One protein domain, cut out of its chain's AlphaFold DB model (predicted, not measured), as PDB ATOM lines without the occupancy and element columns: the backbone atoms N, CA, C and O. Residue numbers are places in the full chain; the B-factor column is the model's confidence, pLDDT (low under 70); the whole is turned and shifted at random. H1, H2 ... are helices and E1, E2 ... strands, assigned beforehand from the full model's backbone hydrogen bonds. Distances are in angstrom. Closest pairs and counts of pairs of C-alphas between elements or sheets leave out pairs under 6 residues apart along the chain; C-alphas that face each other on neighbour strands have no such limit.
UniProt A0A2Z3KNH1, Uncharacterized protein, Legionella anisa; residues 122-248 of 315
ATOM      1  N   ILE A 122      40.319  -4.780  -8.378       75.94
ATOM      2  CA  ILE A 122      40.636  -5.740  -9.428       75.94
ATOM      3  C   ILE A 122      39.487  -6.742  -9.455       75.94
ATOM      4  O   ILE A 122      39.216  -7.423  -8.465       75.94
ATOM      5  N   ILE A 123      38.770  -6.803 -10.572       78.75
ATOM      6  CA  ILE A 123      37.678  -7.759 -10.757       78.75
ATOM      7  C   ILE A 123      38.273  -9.067 -11.263       78.75
ATOM      8  O   ILE A 123      38.941  -9.083 -12.297       78.75
ATOM      9  N   VAL A 124      37.988 -10.151 -10.555       83.69
ATOM     10  CA  VAL A 124      38.439 -11.502 -10.871       83.69
ATOM     11  C   VAL A 124      37.275 -12.307 -11.435       83.69
ATOM     12  O   VAL A 124      36.189 -12.338 -10.851       83.69
ATOM     13  N   TYR A 125      37.492 -12.941 -12.585       84.38
ATOM     14  CA  TYR A 125      36.504 -13.802 -13.237       84.38
ATOM     15  C   TYR A 125      37.166 -14.841 -14.147       84.38
ATOM     16  O   TYR A 125      38.305 -14.667 -14.582       84.38
ATOM     17  N   LYS A 126      36.439 -15.915 -14.475       85.44
ATOM     18  CA  LYS A 126      36.844 -16.867 -15.517       85.44
ATOM     19  C   LYS A 126      36.391 -16.356 -16.886       85.44
ATOM     20  O   LYS A 126      35.200 -16.154 -17.125       85.44
ATOM     21  N   ALA A 127      37.333 -16.147 -17.797       84.25
ATOM     22  CA  ALA A 127      37.045 -15.747 -19.168       84.25
ATOM     23  C   ALA A 127      36.447 -16.911 -19.981       84.25
ATOM     24  O   ALA A 127      36.628 -18.087 -19.657       84.25
ATOM     25  N   LYS A 128      35.747 -16.597 -21.082       82.56
ATOM     26  CA  LYS A 128      35.092 -17.602 -21.950       82.56
ATOM     27  C   LYS A 128      36.064 -18.639 -22.522       82.56
ATOM     28  O   LYS A 128      35.669 -19.768 -22.780       82.56
ATOM     29  N   ASN A 129      37.324 -18.260 -22.709       77.69
ATOM     30  CA  ASN A 129      38.398 -19.130 -23.184       77.69
ATOM     31  C   ASN A 129      39.049 -19.972 -22.065       77.69
ATOM     32  O   ASN A 129      40.022 -20.675 -22.322       77.69
ATOM     33  N   GLY A 130      38.526 -19.904 -20.834       80.12
ATOM     34  CA  GLY A 130      39.008 -20.657 -19.678       80.12
ATOM     35  C   GLY A 130      40.136 -19.989 -18.890       80.12
ATOM     36  O   GLY A 130      40.493 -20.514 -17.841       80.12
ATOM     37  N   GLU A 131      40.663 -18.850 -19.350       86.69
ATOM     38  CA  GLU A 131      41.703 -18.082 -18.653       86.69
ATOM     39  C   GLU A 131      41.141 -17.400 -17.391       86.69
ATOM     40  O   GLU A 131      39.957 -17.060 -17.315       86.69
ATOM     41  N   LEU A 132      42.001 -17.165 -16.400       88.50
ATOM     42  CA  LEU A 132      41.703 -16.248 -15.305       88.50
ATOM     43  C   LEU A 132      41.870 -14.821 -15.823       88.50
ATOM     44  O   LEU A 132      42.930 -14.465 -16.333       88.50
ATOM     45  N   ALA A 133      40.851 -13.989 -15.658       88.81
ATOM     46  CA  ALA A 133      40.914 -12.586 -16.017       88.81
ATOM     47  C   ALA A 133      40.947 -11.706 -14.764       88.81
ATOM     48  O   ALA A 133      40.085 -11.809 -13.889       88.81
ATOM     49  N   LEU A 134      41.934 -10.812 -14.721       88.50
ATOM     50  CA  LEU A 134      42.069  -9.743 -13.738       88.50
ATOM     51  C   LEU A 134      41.788  -8.415 -14.440       88.50
ATOM     52  O   LEU A 134      42.626  -7.912 -15.192       88.50
ATOM     53  N   LYS A 135      40.597  -7.853 -14.243       85.62
ATOM     54  CA  LYS A 135      40.234  -6.544 -14.797       85.62
ATOM     55  C   LYS A 135      40.574  -5.451 -13.793       85.62
ATOM     56  O   LYS A 135      39.917  -5.329 -12.760       85.62
ATOM     57  N   PHE A 136      41.580  -4.658 -14.133       81.25
ATOM     58  CA  PHE A 136      42.028  -3.505 -13.368       81.25
ATOM     59  C   PHE A 136      41.114  -2.293 -13.621       81.25
ATOM     60  O   PHE A 136      40.433  -2.240 -14.658       81.25
ATOM     61  N   PRO A 137      41.101  -1.309 -12.701       73.75
ATOM     62  CA  PRO A 137      40.372  -0.054 -12.878       73.75
ATOM     63  C   PRO A 137      40.758   0.681 -14.165       73.75
ATOM     64  O   PRO A 137      39.882   1.130 -14.902       73.75
ATOM     65  N   THR A 138      42.057   0.745 -14.472       72.69
ATOM     66  CA  THR A 138      42.595   1.385 -15.679       72.69
ATOM     67  C   THR A 138      43.669   0.518 -16.339       72.69
ATOM     68  O   THR A 138      44.151  -0.462 -15.767       72.69
ATOM     69  N   GLN A 139      44.038   0.873 -17.571       80.31
ATOM     70  CA  GLN A 139      45.169   0.259 -18.266       80.31
ATOM     71  C   GLN A 139      46.499   0.513 -17.537       80.31
ATOM     72  O   GLN A 139      47.284  -0.414 -17.371       80.31
ATOM     73  N   GLU A 140      46.730   1.740 -17.066       78.56
ATOM     74  CA  GLU A 140      47.953   2.132 -16.349       78.56
ATOM     75  C   GLU A 140      48.216   1.222 -15.141       78.56
ATOM     76  O   GLU A 140      49.331   0.768 -14.910       78.56
ATOM     77  N   TRP A 141      47.159   0.871 -14.414       79.25
ATOM     78  CA  TRP A 141      47.239  -0.009 -13.256       79.25
ATOM     79  C   TRP A 141      47.622  -1.435 -13.609       79.25
ATOM     80  O   TRP A 141      48.437  -2.052 -12.924       79.25
ATOM     81  N   ARG A 142      47.039  -1.962 -14.687       86.25
ATOM     82  CA  ARG A 142      47.426  -3.261 -15.233       86.25
ATOM     83  C   ARG A 142      48.907  -3.243 -15.610       86.25
ATOM     84  O   ARG A 142      49.624  -4.187 -15.295       86.25
ATOM     85  N   ASP A 143      49.364  -2.179 -16.259       83.75
ATOM     86  CA  ASP A 143      50.747  -2.057 -16.730       83.75
ATOM     87  C   ASP A 143      51.729  -1.946 -15.552       83.75
ATOM     88  O   ASP A 143      52.751  -2.634 -15.534       83.75
ATOM     89  N   ASN A 144      51.372  -1.195 -14.505       80.88
ATOM     90  CA  ASN A 144      52.125  -1.132 -13.250       80.88
ATOM     91  C   ASN A 144      52.164  -2.483 -12.522       80.88
ATOM     92  O   ASN A 144      53.225  -2.884 -12.042       80.88
ATOM     93  N   PHE A 145      51.048  -3.216 -12.485       84.62
ATOM     94  CA  PHE A 145      51.005  -4.569 -11.928       84.62
ATOM     95  C   PHE A 145      51.958  -5.512 -12.674       84.62
ATOM     96  O   PHE A 145      52.759  -6.204 -12.049       84.62
ATOM     97  N   ILE A 146      51.928  -5.505 -14.013       85.50
ATOM     98  CA  ILE A 146      52.847  -6.303 -14.844       85.50
ATOM     99  C   ILE A 146      54.303  -5.908 -14.563       85.50
ATOM    100  O   ILE A 146      55.153  -6.786 -14.422       85.50
ATOM    101  N   LYS A 147      54.596  -4.607 -14.454       84.38
ATOM    102  CA  LYS A 147      55.941  -4.102 -14.153       84.38
ATOM    103  C   LYS A 147      56.442  -4.591 -12.791       84.38
ATOM    104  O   LYS A 147      57.563  -5.081 -12.711       84.38
ATOM    105  N   GLN A 148      55.619  -4.514 -11.744       82.00
ATOM    106  CA  GLN A 148      55.983  -4.979 -10.396       82.00
ATOM    107  C   GLN A 148      56.133  -6.506 -10.306       82.00
ATOM    108  O   GLN A 148      56.868  -7.009  -9.459       82.00
ATOM    109  N   MET A 149      55.500  -7.248 -11.215       82.00
ATOM    110  CA  MET A 149      55.726  -8.685 -11.385       82.00
ATOM    111  C   MET A 149      57.048  -9.031 -12.095       82.00
ATOM    112  O   MET A 149      57.376 -10.210 -12.185       82.00
ATOM    113  N   GLY A 150      57.797  -8.043 -12.600       80.44
ATOM    114  CA  GLY A 150      59.016  -8.250 -13.398       80.44
ATOM    115  C   GLY A 150      58.769  -8.336 -14.910       80.44
ATOM    116  O   GLY A 150      59.694  -8.585 -15.678       80.44
ATOM    117  N   GLY A 151      57.535  -8.099 -15.364       81.25
ATOM    118  CA  GLY A 151      57.127  -8.201 -16.764       81.25
ATOM    119  C   GLY A 151      56.336  -9.473 -17.082       81.25
ATOM    120  O   GLY A 151      56.162 -10.363 -16.253       81.25
ATOM    121  N   VAL A 152      55.832  -9.573 -18.316       76.56
ATOM    122  CA  VAL A 152      54.991 -10.710 -18.741       76.56
ATOM    123  C   VAL A 152      55.758 -12.036 -18.801       76.56
ATOM    124  O   VAL A 152      55.189 -13.089 -18.539       76.56
ATOM    125  N   SER A 153      57.062 -12.003 -19.082       73.50
ATOM    126  CA  SER A 153      57.913 -13.198 -19.146       73.50
ATOM    127  C   SER A 153      58.031 -13.929 -17.806       73.50
ATOM    128  O   SER A 153      58.216 -15.142 -17.797       73.50
ATOM    129  N   TYR A 154      57.859 -13.227 -16.682       74.31
ATOM    130  CA  TYR A 154      57.955 -13.800 -15.335       74.31
ATOM    131  C   TYR A 154      56.796 -14.731 -14.970       74.31
ATOM    132  O   TYR A 154      56.856 -15.405 -13.949       74.31
ATOM    133  N   PHE A 155      55.751 -14.807 -15.793       71.56
ATOM    134  CA  PHE A 155      54.644 -15.751 -15.618       71.56
ATOM    135  C   PHE A 155      54.788 -17.023 -16.466       71.56
ATOM    136  O   PHE A 155      53.950 -17.924 -16.355       71.56
ATOM    137  N   ALA A 156      55.814 -17.106 -17.319       67.56
ATOM    138  CA  ALA A 156      56.035 -18.251 -18.190       67.56
ATOM    139  C   ALA A 156      56.502 -19.463 -17.376       67.56
ATOM    140  O   ALA A 156      57.577 -19.443 -16.780       67.56
ATOM    141  N   SER A 157      55.700 -20.526 -17.358       65.12
ATOM    142  CA  SER A 157      56.028 -21.782 -16.682       65.12
ATOM    143  C   SER A 157      56.149 -22.918 -17.697       65.12
ATOM    144  O   SER A 157      55.459 -22.942 -18.717       65.12
ATOM    145  N   THR A 158      57.045 -23.863 -17.423       63.41
ATOM    146  CA  THR A 158      57.225 -25.088 -18.216       63.41
ATOM    147  C   THR A 158      56.206 -26.174 -17.860       63.41
ATOM    148  O   THR A 158      56.158 -27.206 -18.531       63.41
ATOM    149  N   ASP A 159      55.376 -25.958 -16.833       68.75
ATOM    150  CA  ASP A 159      54.341 -26.901 -16.409       68.75
ATOM    151  C   ASP A 159      53.296 -27.121 -17.508       68.75
ATOM    152  O   ASP A 159      52.838 -26.171 -18.124       68.75
ATOM    153  N   LYS A 160      52.836 -28.355 -17.724       67.06
ATOM    154  CA  LYS A 160      51.863 -28.714 -18.779       67.06
ATOM    155  C   LYS A 160      50.553 -27.905 -18.770       67.06
ATOM    156  O   LYS A 160      49.889 -27.822 -19.803       67.06
ATOM    157  N   HIS A 161      50.159 -27.324 -17.636       64.44
ATOM    158  CA  HIS A 161      48.973 -26.473 -17.498       64.44
ATOM    159  C   HIS A 161      49.244 -24.992 -17.832       64.44
ATOM    160  O   HIS A 161      48.304 -24.208 -17.992       64.44
ATOM    161  N   ASN A 162      50.514 -24.617 -17.998       61.88
ATOM    162  CA  ASN A 162      50.980 -23.282 -18.381       61.88
ATOM    163  C   ASN A 162      52.047 -23.309 -19.515       61.88
ATOM    164  O   ASN A 162      52.575 -22.277 -19.919       61.88
ATOM    165  N   ALA A 163      52.326 -24.485 -20.087       51.47
ATOM    166  CA  ALA A 163      53.403 -24.698 -21.041       51.47
ATOM    167  C   ALA A 163      53.136 -23.927 -22.337       51.47
ATOM    168  O   ALA A 163      52.149 -24.164 -23.038       51.47
ATOM    169  N   ASN A 164      54.060 -23.023 -22.670       48.84
ATOM    170  CA  ASN A 164      54.189 -22.370 -23.975       48.84
ATOM    171  C   ASN A 164      52.966 -21.587 -24.482       48.84
ATOM    172  O   ASN A 164      52.819 -21.373 -25.687       48.84
ATOM    173  N   LYS A 165      52.106 -21.080 -23.595       53.78
ATOM    174  CA  LYS A 165      51.188 -19.993 -23.963       53.78
ATOM    175  C   LYS A 165      51.875 -18.681 -23.608       53.78
ATOM    176  O   LYS A 165      52.285 -18.519 -22.469       53.78
ATOM    177  N   ALA A 166      51.996 -17.748 -24.557       55.38
ATOM    178  CA  ALA A 166      52.399 -16.372 -24.253       55.38
ATOM    179  C   ALA A 166      51.448 -15.839 -23.173       55.38
ATOM    180  O   ALA A 166      50.287 -15.584 -23.474       55.38
ATOM    181  N   CYS A 167      51.880 -15.822 -21.917       63.56
ATOM    182  CA  CYS A 167      51.041 -15.608 -20.749       63.56
ATOM    183  C   CYS A 167      51.840 -14.778 -19.735       63.56
ATOM    184  O   CYS A 167      52.993 -15.119 -19.485       63.56
ATOM    185  N   PRO A 168      51.239 -13.730 -19.145       71.31
ATOM    186  CA  PRO A 168      49.868 -13.284 -19.345       71.31
ATOM    187  C   PRO A 168      49.660 -12.587 -20.694       71.31
ATOM    188  O   PRO A 168      50.596 -12.074 -21.303       71.31
ATOM    189  N   LYS A 169      48.408 -12.565 -21.157       80.00
ATOM    190  CA  LYS A 169      47.995 -11.861 -22.375       80.00
ATOM    191  C   LYS A 169      47.265 -10.580 -22.036       80.00
ATOM    192  O   LYS A 169      46.497 -10.508 -21.075       80.00
ATOM    193  N   THR A 170      47.448  -9.598 -22.899       79.00
ATOM    194  CA  THR A 170      46.599  -8.418 -22.989       79.00
ATOM    195  C   THR A 170      45.955  -8.418 -24.370       79.00
ATOM    196  O   THR A 170      46.575  -8.811 -25.358       79.00
ATOM    197  N   TYR A 171      44.688  -8.022 -24.450       77.31
ATOM    198  CA  TYR A 171      43.981  -7.916 -25.726       77.31
ATOM    199  C   TYR A 171      43.564  -6.460 -25.942       77.31
ATOM    200  O   TYR A 171      43.039  -5.857 -25.001       77.31
ATOM    201  N   PRO A 172      43.715  -5.894 -27.156       74.12
ATOM    202  CA  PRO A 172      43.320  -4.510 -27.439       74.12
ATOM    203  C   PRO A 172      41.851  -4.214 -27.113       74.12
ATOM    204  O   PRO A 172      41.527  -3.117 -26.677       74.12
ATOM    205  N   ALA A 173      40.969  -5.211 -27.255       75.12
ATOM    206  CA  ALA A 173      39.550  -5.094 -26.922       75.12
ATOM    207  C   ALA A 173      39.266  -4.968 -25.410       75.12
ATOM    208  O   ALA A 173      38.172  -4.564 -25.028       75.12
ATOM    209  N   ASN A 174      40.224  -5.322 -24.543       79.25
ATOM    210  CA  ASN A 174      40.106  -5.237 -23.085       79.25
ATOM    211  C   ASN A 174      41.408  -4.678 -22.472       79.25
ATOM    212  O   ASN A 174      42.132  -5.399 -21.777       79.25
ATOM    213  N   PRO A 175      41.723  -3.391 -22.704       79.44
ATOM    214  CA  PRO A 175      43.026  -2.806 -22.392       79.44
ATOM    215  C   PRO A 175      43.300  -2.635 -20.892       79.44
ATOM    216  O   PRO A 175      44.427  -2.366 -20.511       79.44
ATOM    217  N   SER A 176      42.320  -2.817 -20.007       82.06
ATOM    218  CA  SER A 176      42.559  -2.842 -18.556       82.06
ATOM    219  C   SER A 176      42.595  -4.254 -17.970       82.06
ATOM    220  O   SER A 176      42.648  -4.415 -16.757       82.06
ATOM    221  N   THR A 177      42.522  -5.301 -18.799       87.62
ATOM    222  CA  THR A 177      42.426  -6.687 -18.320       87.62
ATOM    223  C   THR A 177      43.698  -7.470 -18.612       87.62
ATOM    224  O   THR A 177      44.240  -7.403 -19.717       87.62
ATOM    225  N   LEU A 178      44.154  -8.220 -17.610       89.62
ATOM    226  CA  LEU A 178      45.225  -9.202 -17.708       89.62
ATOM    227  C   LEU A 178      44.621 -10.605 -17.736       89.62
ATOM    228  O   LEU A 178      43.819 -10.940 -16.865       89.62
ATOM    229  N   PHE A 179      45.013 -11.418 -18.710       87.88
ATOM    230  CA  PHE A 179      44.552 -12.796 -18.836       87.88
ATOM    231  C   PHE A 179      45.688 -13.755 -18.513       87.88
ATOM    232  O   PHE A 179      46.763 -13.670 -19.107       87.88
ATOM    233  N   ILE A 180      45.447 -14.658 -17.570       87.88
ATOM    234  CA  ILE A 180      46.422 -15.617 -17.058       87.88
ATOM    235  C   ILE A 180      45.918 -17.029 -17.355       87.88
ATOM    236  O   ILE A 180      44.730 -17.322 -17.190       87.88
ATOM    237  N   SER A 181      46.813 -17.912 -17.799       85.50
ATOM    238  CA  SER A 181      46.486 -19.320 -18.019       85.50
ATOM    239  C   SER A 181      45.986 -19.936 -16.716       85.50
ATOM    240  O   SER A 181      46.622 -19.815 -15.669       85.50
ATOM    241  N   ALA A 182      44.834 -20.589 -16.792       86.75
ATOM    242  CA  ALA A 182      44.205 -21.240 -15.661       86.75
ATOM    243  C   ALA A 182      43.654 -22.602 -16.083       86.75
ATOM    244  O   ALA A 182      43.368 -22.844 -17.261       86.75
ATOM    245  N   TYR A 183      43.486 -23.489 -15.113       85.50
ATOM    246  CA  TYR A 183      42.837 -24.781 -15.294       85.50
ATOM    247  C   TYR A 183      41.851 -25.033 -14.159       85.50
ATOM    248  O   TYR A 183      41.957 -24.457 -13.080       85.50
ATOM    249  N   THR A 184      40.862 -25.884 -14.404       85.75
ATOM    250  CA  THR A 184      39.958 -26.348 -13.349       85.75
ATOM    251  C   THR A 184      40.558 -27.606 -12.722       85.75
ATOM    252  O   THR A 184      40.811 -28.588 -13.423       85.75
ATOM    253  N   ALA A 185      40.817 -27.570 -11.418       84.00
ATOM    254  CA  ALA A 185      41.292 -28.710 -10.646       84.00
ATOM    255  C   ALA A 185      40.185 -29.767 -10.462       84.00
ATOM    256  O   ALA A 185      39.008 -29.517 -10.719       84.00
ATOM    257  N   ARG A 186      40.551 -30.980 -10.020       82.38
ATOM    258  CA  ARG A 186      39.608 -32.115  -9.889       82.38
ATOM    259  C   ARG A 186      38.461 -31.852  -8.909       82.38
ATOM    260  O   ARG A 186      37.381 -32.400  -9.082       82.38
ATOM    261  N   ASN A 187      38.708 -31.030  -7.898       79.56
ATOM    262  CA  ASN A 187      37.733 -30.585  -6.904       79.56
ATOM    263  C   ASN A 187      36.871 -29.403  -7.385       79.56
ATOM    264  O   ASN A 187      36.056 -28.904  -6.617       79.56
ATOM    265  N   GLY A 188      37.034 -28.958  -8.636       78.06
ATOM    266  CA  GLY A 188      36.260 -27.858  -9.197       78.06
ATOM    267  C   GLY A 188      36.727 -26.478  -8.742       78.06
ATOM    268  O   GLY A 188      35.915 -25.567  -8.743       78.06
ATOM    269  N   GLU A 189      37.991 -26.321  -8.343       84.94
ATOM    270  CA  GLU A 189      38.608 -25.011  -8.083       84.94
ATOM    271  C   GLU A 189      39.339 -24.485  -9.321       84.94
ATOM    272  O   GLU A 189      39.886 -25.255 -10.121       84.94
ATOM    273  N   LEU A 190      39.384 -23.158  -9.488       85.69
ATOM    274  CA  LEU A 190      40.157 -22.536 -10.560       85.69
ATOM    275  C   LEU A 190      41.583 -22.355 -10.071       85.69
ATOM    276  O   LEU A 190      41.807 -21.692  -9.062       85.69
ATOM    277  N   ALA A 191      42.535 -22.924 -10.793       87.94
ATOM    278  CA  ALA A 191      43.929 -22.931 -10.406       87.94
ATOM    279  C   ALA A 191      44.811 -22.236 -11.445       87.94
ATOM    280  O   ALA A 191      44.573 -22.327 -12.653       87.94
ATOM    281  N   VAL A 192      45.842 -21.549 -10.957       87.62
ATOM    282  CA  VAL A 192      46.876 -20.889 -11.764       87.62
ATOM    283  C   VAL A 192      48.233 -21.402 -11.310       87.62
ATOM    284  O   VAL A 192      48.542 -21.322 -10.123       87.62
ATOM    285  N   VAL A 193      49.032 -21.914 -12.250       87.00
ATOM    286  CA  VAL A 193      50.397 -22.402 -11.994       87.00
ATOM    287  C   VAL A 193      51.402 -21.305 -12.308       87.00
ATOM    288  O   VAL A 193      51.385 -20.742 -13.404       87.00
ATOM    289  N   PHE A 194      52.306 -21.043 -11.375       85.88
ATOM    290  CA  PHE A 194      53.409 -20.105 -11.533       85.88
ATOM    291  C   PHE A 194      54.716 -20.845 -11.846       85.88
ATOM    292  O   PHE A 194      54.786 -22.065 -11.705       85.88
ATOM    293  N   PRO A 195      55.762 -20.139 -12.301       83.56
ATOM    294  CA  PRO A 195      57.039 -20.776 -12.622       83.56
ATOM    295  C   PRO A 195      57.789 -21.280 -11.387       83.56
ATOM    296  O   PRO A 195      58.555 -22.231 -11.485       83.56
ATOM    297  N   ASN A 196      57.597 -20.616 -10.246       84.38
ATOM    298  CA  ASN A 196      58.166 -20.987  -8.957       84.38
ATOM    299  C   ASN A 196      57.385 -20.319  -7.806       84.38
ATOM    300  O   ASN A 196      56.550 -19.427  -8.013       84.38
ATOM    301  N   GLN A 197      57.701 -20.732  -6.576       84.06
ATOM    302  CA  GLN A 197      57.079 -20.227  -5.351       84.06
ATOM    303  C   GLN A 197      57.273 -18.721  -5.137       84.06
ATOM    304  O   GLN A 197      56.389 -18.078  -4.567       84.06
ATOM    305  N   GLU A 198      58.392 -18.150  -5.587       84.12
ATOM    306  CA  GLU A 198      58.703 -16.725  -5.435       84.12
ATOM    307  C   GLU A 198      57.756 -15.865  -6.278       84.12
ATOM    308  O   GLU A 198      57.106 -14.961  -5.752       84.12
ATOM    309  N   VAL A 199      57.581 -16.203  -7.559       84.19
ATOM    310  CA  VAL A 199      56.643 -15.513  -8.457       84.19
ATOM    311  C   VAL A 199      55.210 -15.652  -7.944       84.19
ATOM    312  O   VAL A 199      54.475 -14.663  -7.902       84.19
ATOM    313  N   ARG A 200      54.815 -16.851  -7.495       86.12
ATOM    314  CA  ARG A 200      53.509 -17.089  -6.856       86.12
ATOM    315  C   ARG A 200      53.307 -16.160  -5.656       86.12
ATOM    316  O   ARG A 200      52.250 -15.546  -5.509       86.12
ATOM    317  N   GLN A 201      54.317 -16.043  -4.796       82.25
ATOM    318  CA  GLN A 201      54.248 -15.220  -3.593       82.25
ATOM    319  C   GLN A 201      54.233 -13.721  -3.912       82.25
ATOM    320  O   GLN A 201      53.519 -12.970  -3.239       82.25
ATOM    321  N   ASN A 202      54.964 -13.283  -4.940       82.12
ATOM    322  CA  ASN A 202      54.927 -11.905  -5.422       82.12
ATOM    323  C   ASN A 202      53.542 -11.563  -5.992       82.12
ATOM    324  O   ASN A 202      52.938 -10.569  -5.602       82.12
ATOM    325  N   PHE A 203      52.964 -12.451  -6.804       85.19
ATOM    326  CA  PHE A 203      51.609 -12.293  -7.336       85.19
ATOM    327  C   PHE A 203      50.559 -12.138  -6.230       85.19
ATOM    328  O   PHE A 203      49.762 -11.202  -6.250       85.19
ATOM    329  N   LEU A 204      50.586 -13.012  -5.220       80.38
ATOM    330  CA  LEU A 204      49.699 -12.901  -4.058       80.38
ATOM    331  C   LEU A 204      49.966 -11.625  -3.251       80.38
ATOM    332  O   LEU A 204      49.033 -10.994  -2.756       80.38
ATOM    333  N   THR A 205      51.233 -11.219  -3.158       77.06
ATOM    334  CA  THR A 205      51.642  -9.967  -2.515       77.06
ATOM    335  C   THR A 205      51.091  -8.741  -3.236       77.06
ATOM    336  O   THR A 205      50.670  -7.799  -2.580       77.06
ATOM    337  N   LEU A 206      51.015  -8.757  -4.561       74.69
ATOM    338  CA  LEU A 206      50.426  -7.681  -5.361       74.69
ATOM    339  C   LEU A 206      48.900  -7.761  -5.469       74.69
ATOM    340  O   LEU A 206      48.264  -6.854  -5.995       74.69
ATOM    341  N   LEU A 207      48.282  -8.817  -4.946       75.12
ATOM    342  CA  LEU A 207      46.833  -8.927  -4.793       75.12
ATOM    343  C   LEU A 207      46.375  -8.717  -3.341       75.12
ATOM    344  O   LEU A 207      45.218  -9.015  -3.057       75.12
ATOM    345  N   LYS A 208      47.260  -8.233  -2.442       59.72
ATOM    346  CA  LYS A 208      47.207  -8.206  -0.952       59.72
ATOM    347  C   LYS A 208      45.975  -7.603  -0.247       59.72
ATOM    348  O   LYS A 208      46.105  -6.903   0.747       59.72
ATOM    349  N   HIS A 209      44.774  -7.987  -0.649       50.00
ATOM    350  CA  HIS A 209      43.591  -8.094   0.203       50.00
ATOM    351  C   HIS A 209      42.760  -9.364  -0.066       50.00
ATOM    352  O   HIS A 209      41.716  -9.547   0.558       50.00
ATOM    353  N   ALA A 210      43.215 -10.280  -0.928       47.47
ATOM    354  CA  ALA A 210      42.690 -11.644  -0.967       47.47
ATOM    355  C   ALA A 210      43.136 -12.374   0.309       47.47
ATOM    356  O   ALA A 210      44.218 -12.953   0.366       47.47
ATOM    357  N   SER A 211      42.348 -12.271   1.381       46.12
ATOM    358  CA  SER A 211      42.560 -13.076   2.590       46.12
ATOM    359  C   SER A 211      42.642 -14.569   2.231       46.12
ATOM    360  O   SER A 211      42.185 -14.976   1.162       46.12
ATOM    361  N   SER A 212      43.162 -15.412   3.126       52.03
ATOM    362  CA  SER A 212      43.182 -16.883   2.972       52.03
ATOM    363  C   SER A 212      41.816 -17.508   2.637       52.03
ATOM    364  O   SER A 212      41.739 -18.667   2.246       52.03
ATOM    365  N   THR A 213      40.726 -16.743   2.757       57.81
ATOM    366  CA  THR A 213      39.385 -17.129   2.309       57.81
ATOM    367  C   THR A 213      39.221 -17.131   0.785       57.81
ATOM    368  O   THR A 213      38.382 -17.868   0.283       57.81
ATOM    369  N   THR A 214      40.006 -16.348   0.038       66.81
ATOM    370  CA  THR A 214      39.857 -16.175  -1.419       66.81
ATOM    371  C   THR A 214      40.645 -17.215  -2.211       66.81
ATOM    372  O   THR A 214      40.142 -17.715  -3.218       66.81
ATOM    373  N   CYS A 215      41.852 -17.561  -1.754       75.94
ATOM    374  CA  CYS A 215      42.709 -18.541  -2.414       75.94
ATOM    375  C   CYS A 215      43.410 -19.462  -1.410       75.94
ATOM    376  O   CYS A 215      43.841 -19.010  -0.349       75.94
ATOM    377  N   SER A 216      43.598 -20.722  -1.794       82.25
ATOM    378  CA  SER A 216      44.402 -21.721  -1.094       82.25
ATOM    379  C   SER A 216      45.721 -21.985  -1.819       82.25
ATOM    380  O   SER A 216      45.831 -21.853  -3.041       82.25
ATOM    381  N   ILE A 217      46.726 -22.378  -1.039       83.56
ATOM    382  CA  ILE A 217      48.023 -22.866  -1.508       83.56
ATOM    383  C   ILE A 217      48.229 -24.230  -0.860       83.56
ATOM    384  O   ILE A 217      48.134 -24.344   0.362       83.56
ATOM    385  N   TYR A 218      48.525 -25.250  -1.659       80.44
ATOM    386  CA  TYR A 218      48.903 -26.559  -1.136       80.44
ATOM    387  C   TYR A 218      50.424 -26.672  -1.023       80.44
ATOM    388  O   TYR A 218      51.175 -26.090  -1.811       80.44
ATOM    389  N   GLU A 219      50.877 -27.412  -0.014       76.06
ATOM    390  CA  GLU A 219      52.295 -27.574   0.292       76.06
ATOM    391  C   GLU A 219      53.080 -28.116  -0.913       76.06
ATOM    392  O   GLU A 219      52.638 -29.031  -1.610       76.06
ATOM    393  N   GLY A 220      54.237 -27.507  -1.187       71.56
ATOM    394  CA  GLY A 220      55.129 -27.902  -2.280       71.56
ATOM    395  C   GLY A 220      54.660 -27.547  -3.698       71.56
ATOM    396  O   GLY A 220      55.375 -27.861  -4.645       71.56
ATOM    397  N   GLN A 221      53.505 -26.899  -3.880       79.88
ATOM    398  CA  GLN A 221      52.970 -26.603  -5.213       79.88
ATOM    399  C   GLN A 221      53.196 -25.158  -5.643       79.88
ATOM    400  O   GLN A 221      52.857 -24.237  -4.913       79.88
ATOM    401  N   ASP A 222      53.614 -24.929  -6.884       84.12
ATOM    402  CA  ASP A 222      53.754 -23.581  -7.457       84.12
ATOM    403  C   ASP A 222      52.422 -22.983  -7.946       84.12
ATOM    404  O   ASP A 222      52.402 -22.050  -8.745       84.12
ATOM    405  N   ALA A 223      51.291 -23.508  -7.474       86.56
ATOM    406  CA  ALA A 223      49.958 -23.101  -7.894       86.56
ATOM    407  C   ALA A 223      49.179 -22.387  -6.781       86.56
ATOM    408  O   ALA A 223      49.413 -22.599  -5.590       86.56
ATOM    409  N   ILE A 224      48.229 -21.547  -7.192       88.00
ATOM    410  CA  ILE A 224      47.167 -21.015  -6.327       88.00
ATOM    411  C   ILE A 224      45.826 -21.582  -6.773       88.00
ATOM    412  O   ILE A 224      45.618 -21.788  -7.970       88.00
ATOM    413  N   TYR A 225      44.916 -21.760  -5.823       86.94
ATOM    414  CA  TYR A 225      43.578 -22.303  -6.031       86.94
ATOM    415  C   TYR A 225      42.562 -21.292  -5.524       86.94
ATOM    416  O   TYR A 225      42.621 -20.912  -4.362       86.94
ATOM    417  N   PHE A 226      41.653 -20.815  -6.366       85.38
ATOM    418  CA  PHE A 226      40.592 -19.907  -5.934       85.38
ATOM    419  C   PHE A 226      39.484 -20.705  -5.242       85.38
ATOM    420  O   PHE A 226      38.863 -21.566  -5.865       85.38
ATOM    421  N   ASN A 227      39.220 -20.385  -3.973       78.25
ATOM    422  CA  ASN A 227      38.287 -21.124  -3.110       78.25
ATOM    423  C   ASN A 227      36.814 -20.909  -3.500       78.25
ATOM    424  O   ASN A 227      35.939 -21.680  -3.106       78.25
ATOM    425  N   ASP A 228      36.514 -19.842  -4.245       76.12
ATOM    426  CA  ASP A 228      35.157 -19.550  -4.695       76.12
ATOM    427  C   ASP A 228      34.749 -20.495  -5.833       76.12
ATOM    428  O   ASP A 228      35.029 -20.259  -7.011       76.12
ATOM    429  N   GLN A 229      34.029 -21.559  -5.478       73.00
ATOM    430  CA  GLN A 229      33.530 -22.560  -6.425       73.00
ATOM    431  C   GLN A 229      32.585 -21.974  -7.489       73.00
ATOM    432  O   GLN A 229      32.412 -22.563  -8.560       73.00
ATOM    433  N   LYS A 230      31.996 -20.789  -7.256       74.19
ATOM    434  CA  LYS A 230      31.153 -20.115  -8.253       74.19
ATOM    435  C   LYS A 230      31.972 -19.425  -9.335       74.19
ATOM    436  O   LYS A 230      31.393 -19.105 -10.371       74.19
ATOM    437  N   LEU A 231      33.290 -19.263  -9.170       77.25
ATOM    438  CA  LEU A 231      34.174 -18.631 -10.157       77.25
ATOM    439  C   LEU A 231      34.184 -19.346 -11.516       77.25
ATOM    440  O   LEU A 231      34.490 -18.737 -12.539       77.25
ATOM    441  N   HIS A 232      33.801 -20.622 -11.558       69.94
ATOM    442  CA  HIS A 232      33.614 -21.358 -12.807       69.94
ATOM    443  C   HIS A 232      32.306 -21.055 -13.541       69.94
ATOM    444  O   HIS A 232      32.179 -21.420 -14.711       69.94
ATOM    445  N   THR A 233      31.351 -20.400 -12.882       70.81
ATOM    446  CA  THR A 233      30.044 -20.055 -13.450       70.81
ATOM    447  C   THR A 233      30.196 -18.902 -14.431       70.81
ATOM    448  O   THR A 233      30.771 -17.860 -14.110       70.81
ATOM    449  N   ALA A 234      29.649 -19.059 -15.635       65.31
ATOM    450  CA  ALA A 234      29.679 -18.008 -16.643       65.31
ATOM    451  C   ALA A 234      29.020 -16.717 -16.117       65.31
ATOM    452  O   ALA A 234      27.901 -16.740 -15.611       65.31
ATOM    453  N   GLY A 235      29.723 -15.588 -16.243       59.94
ATOM    454  CA  GLY A 235      29.245 -14.271 -15.805       59.94
ATOM    455  C   GLY A 235      29.478 -13.950 -14.324       59.94
ATOM    456  O   GLY A 235      29.386 -12.780 -13.944       59.94
ATOM    457  N   TYR A 236      29.842 -14.934 -13.496       69.38
ATOM    458  CA  TYR A 236      30.200 -14.683 -12.103       69.38
ATOM    459  C   TYR A 236      31.556 -13.976 -12.001       69.38
ATOM    460  O   TYR A 236      32.504 -14.290 -12.723       69.38
ATOM    461  N   ASN A 237      31.640 -13.000 -11.102       76.38
ATOM    462  CA  ASN A 237      32.854 -12.253 -10.813       76.38
ATOM    463  C   ASN A 237      32.832 -11.765  -9.363       76.38
ATOM    464  O   ASN A 237      31.762 -11.559  -8.786       76.38
ATOM    465  N   PHE A 238      34.012 -11.537  -8.798       68.25
ATOM    466  CA  PHE A 238      34.161 -10.866  -7.509       68.25
ATOM    467  C   PHE A 238      35.290  -9.835  -7.578       68.25
ATOM    468  O   PHE A 238      36.119  -9.857  -8.485       68.25
ATOM    469  N   GLY A 239      35.296  -8.884  -6.647       70.94
ATOM    470  CA  GLY A 239      36.300  -7.822  -6.595       70.94
ATOM    471  C   GLY A 239      37.268  -8.023  -5.439       70.94
ATOM    472  O   GLY A 239      36.825  -8.231  -4.312       70.94
ATOM    473  N   ILE A 240      38.564  -7.895  -5.711       72.06
ATOM    474  CA  ILE A 240      39.617  -7.769  -4.700       72.06
ATOM    475  C   ILE A 240      40.012  -6.294  -4.640       72.06
ATOM    476  O   ILE A 240      40.157  -5.655  -5.684       72.06
ATOM    477  N   HIS A 241      40.177  -5.734  -3.441       64.44
ATOM    478  CA  HIS A 241      40.717  -4.380  -3.305       64.44
ATOM    479  C   HIS A 241      42.115  -4.328  -3.899       64.44
ATOM    480  O   HIS A 241      42.981  -5.133  -3.554       64.44
ATOM    481  N   ALA A 242      42.314  -3.398  -4.818       59.75
ATOM    482  CA  ALA A 242      43.590  -3.235  -5.463       59.75
ATOM    483  C   ALA A 242      44.572  -2.568  -4.477       59.75
ATOM    484  O   ALA A 242      44.200  -1.594  -3.819       59.75
ATOM    485  N   PRO A 243      45.800  -3.090  -4.320       59.69
ATOM    486  CA  PRO A 243      46.752  -2.527  -3.368       59.69
ATOM    487  C   PRO A 243      47.163  -1.092  -3.686       59.69
ATOM    488  O   PRO A 243      47.289  -0.716  -4.853       59.69
ATOM    489  N   ALA A 244      47.496  -0.336  -2.635       54.03
ATOM    490  CA  ALA A 244      47.952   1.050  -2.737       54.03
ATOM    491  C   ALA A 244      49.158   1.232  -3.687       54.03
ATOM    492  O   ALA A 244      49.265   2.222  -4.401       54.03
ATOM    493  N   CYS A 245      50.053   0.238  -3.752       51.72
ATOM    494  CA  CYS A 245      51.243   0.260  -4.611       51.72
ATOM    495  C   CYS A 245      50.945   0.101  -6.110       51.72
ATOM    496  O   CYS A 245      51.812   0.376  -6.935       51.72
ATOM    497  N   ILE A 246      49.742  -0.355  -6.462       54.81
ATOM    498  CA  ILE A 246      49.231  -0.383  -7.839       54.81
ATOM    499  C   ILE A 246      48.301   0.819  -8.060       54.81
ATOM    500  O   ILE A 246      48.121   1.244  -9.201       54.81
ATOM    501  N   SER A 247      47.753   1.382  -6.970       49.50
ATOM    502  CA  SER A 247      46.775   2.465  -7.011       49.50
ATOM    503  C   SER A 247      47.315   3.868  -7.135       49.50
ATOM    504  O   SER A 247      46.588   4.786  -7.524       49.50
ATOM    505  N   GLN A 248      48.572   4.070  -6.766       48.72
ATOM    506  CA  GLN A 248      49.173   5.381  -6.872       48.72
ATOM    507  C   GLN A 248      49.335   5.728  -8.353       48.72
ATOM    508  O   GLN A 248      50.299   5.338  -9.006       48.72
TER     509      GLN A 248
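This is residues 122 to 248 of the 315 residues of an uncharacterized protein of Legionella anisa (UniProt A0A2Z3KNH1). You are looking at a strongly twisted sheet of five strands with H1 over one face, and at its end, where E2 begins and E4 ends, a small two-stranded ribbon, E5 and E6, with H3 beside it. H5 packs on H1, and short pairings of residues 183 to 184 with E5 and 215 to 216 with E6 widen the ribbon. The printed part has 127 residues, with five named helices and seven named strands in the order E1 E2 H1 H2 E3 E4 E5 H3 E6 H4 E7 H5; the class is mixed. The large sheet runs E3 E4 E2 E1 E7, all antiparallel. The whole is compact and rounded, with a radius of gyration of the C-alphas of 13.4 A and spans of 37 by 29 by 28 A.

Start at E1, residues 122 to 126, which forms a hairpin with E2, residues 132 to 135; N 133 and O 125 are 2.8 A apart. H1, residues 139 to 148, is on the sheet at a height of 9.5 A, over E4, residues 174 to 180, and along it at 3 degrees on the local plane; the closest C-alphas, Gln 139 and Ser 176, are 4.1 A apart. H2, residues 152 to 155, is only just not on the sheet, with 4 pairs of C-alphas within 10 A. E2, H1, H2 and E3, residues 169 to 171, make a split strand-helix-strand unit, with E4 between the two strands and a right-handed crossover. E3 and E4 are a hairpin, N 169 to O 179 at 2.9 A; E4 pairs with E2, N 180 to O 132 at 2.8 A. E5, residues 190 to 193, pairs antiparallel with E6, residues 223 to 226, N 226 to O 190 at 2.8 A. H3, residues 197 to 206, comes closest to E6 at the C-alphas of Arg 200 and Ala 223, 7.1 A. H4, residues 229 to 232, only grazes the large sheet. E7, residues 237 to 241, pairs with E1, N 122 to O 240 at 2.8 A. H5, residues 244 to 247, touches H1 at the C-alphas of Ile 246 and Trp 141, 5.8 A. Every O i to N i+4 pair is within hydrogen-bond range in H1 and H3; H2, H4 and H5 are too short for one.

Find C-alpha 122 at (40.636, -5.740, -9.428), where E1 begins. H1 starts at (45.169, 0.259, -18.266) and runs 14.4 A; H3 spans 14.2 A and E4 13.6 A. H5 ends at C-alpha 247, (46.775, 2.465, -7.011).

The C-alphas farthest apart, Arg 186 and Gln 248, are 38.8 A apart. The printed part has no cut; the long links are H2 to E3 and H3 to E6. Mean pLDDT of the printed part is 75.6, with residues 156 to 167, 208 to 214 and 241 to 248 among those under 70.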